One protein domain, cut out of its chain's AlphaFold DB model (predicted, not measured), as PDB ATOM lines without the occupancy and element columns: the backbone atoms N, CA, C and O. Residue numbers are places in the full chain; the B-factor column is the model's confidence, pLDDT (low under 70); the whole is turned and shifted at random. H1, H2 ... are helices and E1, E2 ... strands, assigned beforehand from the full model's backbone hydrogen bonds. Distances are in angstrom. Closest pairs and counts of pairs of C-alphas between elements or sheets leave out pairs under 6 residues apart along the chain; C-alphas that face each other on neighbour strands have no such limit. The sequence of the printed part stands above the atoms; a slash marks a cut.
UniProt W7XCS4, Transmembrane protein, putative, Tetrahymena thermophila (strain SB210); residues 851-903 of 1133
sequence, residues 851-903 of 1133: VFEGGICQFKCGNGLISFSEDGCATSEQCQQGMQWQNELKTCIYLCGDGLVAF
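What this domain is: This is residues 851 to 903 of the 1133 residues of the protein "Transmembrane protein, putative" of Tetrahymena thermophila (strain SB210) (UniProt W7XCS4). Two small three-stranded sheets stand one after the other along a rod, and the short helix H1 lies beside the place where they meet, over E2 and E3 of the first sheet, while it only grazes the second sheet. The longest strand of each sheet, E2 and E5, makes much of the length, the last part of E2 coming close to the first part of E5. Each sheet is an antiparallel meander, each strand the antiparallel neighbour of the one before, in the orders E1 E2 E3 and E4 E5 E6. The printed part has 53 residues with six named strands and one named helix, in the order E1 E2 E3 H1 E4 E5 E6, and is mostly strand. It is only just loose, close to compact, with a radius of gyration of the C-alphas of 12.0 A and spans of 43 by 20 by 17 A.

How they stand to each other: E1, residues 851 to 853, and E2, residues 856 to 862, form a hairpin, with N 851 and O 858 2.8 A apart, within hydrogen-bond range. E2 forms a second hairpin with E3, residues 865 to 867, where N 859 and O 867 are 2.7 A apart. The pairing is staggered: E2 pairs with E1 over residues 856 to 858 and with E3 over 859 to 862. H1, residues 870 to 875, is on this sheet at a height of 9.0 A, only just over E2 and E3, with 3 C-alphas falling on each. It runs slantwise to the strands, at 53 degrees to E2 on the local plane. The closest C-alphas of E2 and H1 are those of Cys 861 and Cys 873, 5.4 A apart. In H1 every O i to N i+4 pair is within hydrogen-bond range. E4, residues 883 to 886, comes closest to H1 at the C-alphas of Ala 874 and Trp 885, 5.9 A apart. E4 and E5, residues 891 to 896, form a hairpin, with N 884 and O 893 2.9 A apart. H1 only grazes this second sheet. The closest C-alphas of E2 and E5 are those of Cys 861 and Thr 891, 6.1 A apart. E5 forms a hairpin with E6, residues 900 to 902, where N 896 and O 900 are 3.2 A apart. E1 and E6 are apart.

Where its parts are: E1 begins at C-alpha 851 (29.591, 33.125, 0.250). E2 is 17.9 A long and E5 15.8 A, while E1, E3, H1, E4 and E6 measure 6.1 A, 7.1 A, 8.8 A, 9.4 A and 6.6 A. E6 ends at C-alpha 902 (34.645, 13.427, -12.883).

The domain as a whole: The C-alphas farthest apart are those of Gly 855 and Asp 898, 42.9 A. The printed part has no cut, and no link is long. The mean pLDDT of the printed part is 73.6, with residue 863, residues 875 to 882 and residues 897 to 903 under 70.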
ATOM      1  N   VAL A 851      30.704  32.318   0.773       84.19
ATOM      2  CA  VAL A 851      29.591  33.125   0.250       84.19
ATOM      3  C   VAL A 851      29.013  33.960   1.395       84.19
ATOM      4  O   VAL A 851      28.901  33.470   2.517       84.19
ATOM      5  N   PHE A 852      28.663  35.222   1.127       80.88
ATOM      6  CA  PHE A 852      27.975  36.076   2.099       80.88
ATOM      7  C   PHE A 852      26.461  35.883   1.980       80.88
ATOM      8  O   PHE A 852      25.842  36.412   1.056       80.88
ATOM      9  N   GLU A 853      25.869  35.141   2.909       77.19
ATOM     10  CA  GLU A 853      24.434  34.854   2.931       77.19
ATOM     11  C   GLU A 853      23.899  35.009   4.362       77.19
ATOM     12  O   GLU A 853      24.610  34.787   5.339       77.19
ATOM     13  N   GLY A 854      22.683  35.540   4.520       74.75
ATOM     14  CA  GLY A 854      22.106  35.817   5.847       74.75
ATOM     15  C   GLY A 854      22.852  36.849   6.718       74.75
ATOM     16  O   GLY A 854      22.499  37.018   7.882       74.75
ATOM     17  N   GLY A 855      23.857  37.553   6.182       80.69
ATOM     18  CA  GLY A 855      24.682  38.519   6.924       80.69
ATOM     19  C   GLY A 855      25.981  37.948   7.509       80.69
ATOM     20  O   GLY A 855      26.647  38.635   8.282       80.69
ATOM     21  N   ILE A 856      26.349  36.716   7.145       80.12
ATOM     22  CA  ILE A 856      27.541  36.000   7.616       80.12
ATOM     23  C   ILE A 856      28.241  35.283   6.449       80.12
ATOM     24  O   ILE A 856      27.619  34.967   5.438       80.12
ATOM     25  N   CYS A 857      29.552  35.053   6.559       88.12
ATOM     26  CA  CYS A 857      30.308  34.291   5.558       88.12
ATOM     27  C   CYS A 857      30.186  32.786   5.835       88.12
ATOM     28  O   CYS A 857      30.523  32.344   6.931       88.12
ATOM     29  N   GLN A 858      29.755  32.000   4.846       87.62
ATOM     30  CA  GLN A 858      29.591  30.542   4.944       87.62
ATOM     31  C   GLN A 858      30.368  29.838   3.820       87.62
ATOM     32  O   GLN A 858      30.381  30.308   2.685       87.62
ATOM     33  N   PHE A 859      31.056  28.740   4.131       87.25
ATOM     34  CA  PHE A 859      31.899  27.980   3.204       87.25
ATOM     35  C   PHE A 859      31.045  27.224   2.181       87.25
ATOM     36  O   PHE A 859      30.031  26.633   2.546       87.25
ATOM     37  N   LYS A 860      31.436  27.215   0.903       81.69
ATOM     38  CA  LYS A 860      30.652  26.605  -0.183       81.69
ATOM     39  C   LYS A 860      31.043  25.139  -0.409       81.69
ATOM     40  O   LYS A 860      32.077  24.869  -1.007       81.69
ATOM     41  N   CYS A 861      30.185  24.197  -0.014       82.12
ATOM     42  CA  CYS A 861      30.456  22.751  -0.085       82.12
ATOM     43  C   CYS A 861      30.283  22.126  -1.492       82.12
ATOM     44  O   CYS A 861      30.580  20.949  -1.684       82.12
ATOM     45  N   GLY A 862      29.784  22.889  -2.473       76.69
ATOM     46  CA  GLY A 862      29.449  22.409  -3.824       76.69
ATOM     47  C   GLY A 862      27.939  22.430  -4.103       76.69
ATOM     48  O   GLY A 862      27.136  22.514  -3.180       76.69
ATOM     49  N   ASN A 863      27.539  22.443  -5.382       68.00
ATOM     50  CA  ASN A 863      26.134  22.441  -5.854       68.00
ATOM     51  C   ASN A 863      25.149  23.416  -5.155       68.00
ATOM     52  O   ASN A 863      23.942  23.201  -5.172       68.00
ATOM     53  N   GLY A 864      25.650  24.520  -4.585       70.94
ATOM     54  CA  GLY A 864      24.837  25.529  -3.892       70.94
ATOM     55  C   GLY A 864      24.626  25.283  -2.394       70.94
ATOM     56  O   GLY A 864      23.979  26.097  -1.750       70.94
ATOM     57  N   LEU A 865      25.193  24.214  -1.828       77.81
ATOM     58  CA  LEU A 865      25.198  23.976  -0.384       77.81
ATOM     59  C   LEU A 865      26.309  24.777   0.306       77.81
ATOM     60  O   LEU A 865      27.393  24.985  -0.256       77.81
ATOM     61  N   ILE A 866      26.025  25.218   1.532       84.19
ATOM     62  CA  ILE A 866      26.906  26.047   2.358       84.19
ATOM     63  C   ILE A 866      26.956  25.532   3.803       84.19
ATOM     64  O   ILE A 866      25.956  25.042   4.330       84.19
ATOM     65  N   SER A 867      28.113  25.672   4.449       86.31
ATOM     66  CA  SER A 867      28.350  25.270   5.841       86.31
ATOM     67  C   SER A 867      29.172  26.316   6.599       86.31
ATOM     68  O   SER A 867      29.773  27.208   6.007       86.31
ATOM     69  N   PHE A 868      29.193  26.249   7.930       85.75
ATOM     70  CA  PHE A 868      29.921  27.220   8.762       85.75
ATOM     71  C   PHE A 868      31.431  26.964   8.834       85.75
ATOM     72  O   PHE A 868      32.186  27.862   9.204       85.75
ATOM     73  N   SER A 869      31.876  25.763   8.471       84.00
ATOM     74  CA  SER A 869      33.282  25.366   8.440       84.00
ATOM     75  C   SER A 869      33.531  24.343   7.334       84.00
ATOM     76  O   SER A 869      32.605  23.695   6.847       84.00
ATOM     77  N   GLU A 870      34.800  24.183   6.964       79.19
ATOM     78  CA  GLU A 870      35.249  23.161   6.016       79.19
ATOM     79  C   GLU A 870      34.959  21.742   6.545       79.19
ATOM     80  O   GLU A 870      34.373  20.922   5.837       79.19
ATOM     81  N   ASP A 871      35.233  21.491   7.833       80.62
ATOM     82  CA  ASP A 871      34.860  20.247   8.522       80.62
ATOM     83  C   ASP A 871      33.349  19.994   8.473       80.62
ATOM     84  O   ASP A 871      32.903  18.852   8.391       80.62
ATOM     85  N   GLY A 872      32.543  21.060   8.480       81.69
ATOM     86  CA  GLY A 872      31.096  20.991   8.316       81.69
ATOM     87  C   GLY A 872      30.659  20.512   6.928       81.69
ATOM     88  O   GLY A 872      29.600  19.899   6.829       81.69
ATOM     89  N   CYS A 873      31.454  20.729   5.875       80.44
ATOM     90  CA  CYS A 873      31.244  20.096   4.566       80.44
ATOM     91  C   CYS A 873      31.728  18.633   4.546       80.44
ATOM     92  O   CYS A 873      31.119  17.800   3.883       80.44
ATOM     93  N   ALA A 874      32.805  18.317   5.275       74.69
ATOM     94  CA  ALA A 874      33.416  16.985   5.299       74.69
ATOM     95  C   ALA A 874      32.663  15.955   6.167       74.69
ATOM     96  O   ALA A 874      32.733  14.757   5.903       74.69
ATOM     97  N   THR A 875      31.974  16.409   7.221       67.19
ATOM     98  CA  THR A 875      31.353  15.546   8.249       67.19
ATOM     99  C   THR A 875      29.830  15.471   8.188       67.19
ATOM    100  O   THR A 875      29.240  14.622   8.857       67.19
ATOM    101  N   SER A 876      29.175  16.332   7.408       59.22
ATOM    102  CA  SER A 876      27.721  16.294   7.232       59.22
ATOM    103  C   SER A 876      27.325  15.522   5.972       59.22
ATOM    104  O   SER A 876      28.096  15.410   5.021       59.22
ATOM    105  N   GLU A 877      26.076  15.055   5.911       58.84
ATOM    106  CA  GLU A 877      25.476  14.425   4.719       58.84
ATOM    107  C   GLU A 877      25.258  15.419   3.543       58.84
ATOM    108  O   GLU A 877      24.415  15.202   2.674       58.84
ATOM    109  N   GLN A 878      25.986  16.544   3.509       63.62
ATOM    110  CA  GLN A 878      25.870  17.588   2.485       63.62
ATOM    111  C   GLN A 878      26.587  17.240   1.170       63.62
ATOM    112  O   GLN A 878      26.229  17.798   0.131       63.62
ATOM    113  N   CYS A 879      27.521  16.281   1.148       66.62
ATOM    114  CA  CYS A 879      27.840  15.604  -0.110       66.62
ATOM    115  C   CYS A 879      26.657  14.692  -0.481       66.62
ATOM    116  O   CYS A 879      26.362  13.731   0.227       66.62
ATOM    117  N   GLN A 880      25.970  15.003  -1.587       62.97
ATOM    118  CA  GLN A 880      24.818  14.228  -2.072       62.97
ATOM    119  C   GLN A 880      25.177  12.740  -2.239       62.97
ATOM    120  O   GLN A 880      26.313  12.414  -2.586       62.97
ATOM    121  N   GLN A 881      24.195  11.845  -2.056       56.62
ATOM    122  CA  GLN A 881      24.378  10.395  -2.209       56.62
ATOM    123  C   GLN A 881      25.127  10.049  -3.511       56.62
ATOM    124  O   GLN A 881      24.645  10.323  -4.610       56.62
ATOM    125  N   GLY A 882      26.310   9.445  -3.371       64.81
ATOM    126  CA  GLY A 882      27.196   9.077  -4.482       64.81
ATOM    127  C   GLY A 882      28.414   9.987  -4.692       64.81
ATOM    128  O   GLY A 882      29.282   9.622  -5.480       64.81
ATOM    129  N   MET A 883      28.523  11.119  -3.986       73.94
ATOM    130  CA  MET A 883      29.744  11.934  -3.951       73.94
ATOM    131  C   MET A 883      30.534  11.731  -2.654       73.94
ATOM    132  O   MET A 883      29.953  11.635  -1.575       73.94
ATOM    133  N   GLN A 884      31.862  11.737  -2.753       80.94
ATOM    134  CA  GLN A 884      32.782  11.656  -1.618       80.94
ATOM    135  C   GLN A 884      33.559  12.972  -1.475       80.94
ATOM    136  O   GLN A 884      33.991  13.556  -2.470       80.94
ATOM    137  N   TRP A 885      33.727  13.452  -0.242       86.50
ATOM    138  CA  TRP A 885      34.544  14.632   0.047       86.50
ATOM    139  C   TRP A 885      36.030  14.331  -0.177       86.50
ATOM    140  O   TRP A 885      36.540  13.319   0.311       86.50
ATOM    141  N   GLN A 886      36.728  15.214  -0.894       84.12
ATOM    142  CA  GLN A 886      38.156  15.073  -1.175       84.12
ATOM    143  C   GLN A 886      38.946  16.199  -0.478       84.12
ATOM    144  O   GLN A 886      38.781  17.385  -0.774       84.12
ATOM    145  N   ASN A 887      39.799  15.811   0.478       74.00
ATOM    146  CA  ASN A 887      40.481  16.714   1.417       74.00
ATOM    147  C   ASN A 887      41.561  17.620   0.804       74.00
ATOM    148  O   ASN A 887      41.910  18.628   1.421       74.00
ATOM    149  N   GLU A 888      42.096  17.274  -0.363       74.44
ATOM    150  CA  GLU A 888      43.121  18.035  -1.089       74.44
ATOM    151  C   GLU A 888      42.461  19.070  -2.014       74.44
ATOM    152  O   GLU A 888      42.965  20.179  -2.172       74.44
ATOM    153  N   LEU A 889      41.292  18.729  -2.575       72.25
ATOM    154  CA  LEU A 889      40.519  19.576  -3.493       72.25
ATOM    155  C   LEU A 889      39.456  20.452  -2.806       72.25
ATOM    156  O   LEU A 889      38.903  21.341  -3.451       72.25
ATOM    157  N   LYS A 890      39.151  20.196  -1.526       78.81
ATOM    158  CA  LYS A 890      38.134  20.908  -0.723       78.81
ATOM    159  C   LYS A 890      36.741  20.927  -1.369       78.81
ATOM    160  O   LYS A 890      36.049  21.944  -1.350       78.81
ATOM    161  N   THR A 891      36.337  19.808  -1.974       79.88
ATOM    162  CA  THR A 891      35.049  19.685  -2.675       79.88
ATOM    163  C   THR A 891      34.539  18.238  -2.687       79.88
ATOM    164  O   THR A 891      35.327  17.293  -2.602       79.88
ATOM    165  N   CYS A 892      33.223  18.054  -2.820       80.88
ATOM    166  CA  CYS A 892      32.612  16.747  -3.087       80.88
ATOM    167  C   CYS A 892      32.838  16.349  -4.561       80.88
ATOM    168  O   CYS A 892      32.609  17.167  -5.456       80.88
ATOM    169  N   ILE A 893      33.252  15.106  -4.825       82.06
ATOM    170  CA  ILE A 893      33.491  14.563  -6.178       82.06
ATOM    171  C   ILE A 893      32.802  13.210  -6.390       82.06
ATOM    172  O   ILE A 893      32.580  12.465  -5.436       82.06
ATOM    173  N   TYR A 894      32.516  12.858  -7.647       78.81
ATOM    174  CA  TYR A 894      32.145  11.491  -8.025       78.81
ATOM    175  C   TYR A 894      33.399  10.658  -8.315       78.81
ATOM    176  O   TYR A 894      34.247  11.060  -9.117       78.81
ATOM    177  N   LEU A 895      33.478   9.476  -7.702       71.62
ATOM    178  CA  LEU A 895      34.459   8.443  -8.026       71.62
ATOM    179  C   LEU A 895      33.824   7.452  -9.011       71.62
ATOM    180  O   LEU A 895      33.017   6.612  -8.610       71.62
ATOM    181  N   CYS A 896      34.176   7.542 -10.297       73.62
ATOM    182  CA  CYS A 896      33.940   6.430 -11.221       73.62
ATOM    183  C   CYS A 896      35.020   5.350 -10.961       73.62
ATOM    184  O   CYS A 896      36.119   5.665 -10.493       73.62
ATOM    185  N   GLY A 897      34.711   4.076 -11.229       58.31
ATOM    186  CA  GLY A 897      35.603   2.940 -10.937       58.31
ATOM    187  C   GLY A 897      37.026   3.087 -11.501       58.31
ATOM    188  O   GLY A 897      37.236   3.755 -12.511       58.31
ATOM    189  N   ASP A 898      37.992   2.466 -10.819       47.72
ATOM    190  CA  ASP A 898      39.436   2.492 -11.114       47.72
ATOM    191  C   ASP A 898      40.111   3.882 -11.092       47.72
ATOM    192  O   ASP A 898      41.155   4.104 -11.702       47.72
ATOM    193  N   GLY A 899      39.566   4.810 -10.294       54.62
ATOM    194  CA  GLY A 899      40.287   6.006  -9.833       54.62
ATOM    195  C   GLY A 899      40.153   7.252 -10.710       54.62
ATOM    196  O   GLY A 899      40.882   8.223 -10.502       54.62
ATOM    197  N   LEU A 900      39.220   7.264 -11.665       46.88
ATOM    198  CA  LEU A 900      38.938   8.444 -12.485       46.88
ATOM    199  C   LEU A 900      37.916   9.371 -11.809       46.88
ATOM    200  O   LEU A 900      36.796   8.973 -11.478       46.88
ATOM    201  N   VAL A 901      38.311  10.635 -11.637       64.38
ATOM    202  CA  VAL A 901      37.506  11.695 -11.014       64.38
ATOM    203  C   VAL A 901      36.786  12.513 -12.084       64.38
ATOM    204  O   VAL A 901      37.426  13.096 -12.960       64.38
ATOM    205  N   ALA A 902      35.458  12.602 -11.991       56.47
ATOM    206  CA  ALA A 902      34.645  13.427 -12.883       56.47
ATOM    207  C   ALA A 902      34.334  14.797 -12.254       56.47
ATOM    208  O   ALA A 902      33.774  14.878 -11.159       56.47
ATOM    209  N   PHE A 903      34.643  15.881 -12.973       45.03
ATOM    210  CA  PHE A 903      34.302  17.250 -12.576       45.03
ATOM    211  C   PHE A 903      33.121  17.778 -13.410       45.03
ATOM    212  O   PHE A 903      33.259  17.995 -14.612       45.03
TER     213      PHE A 903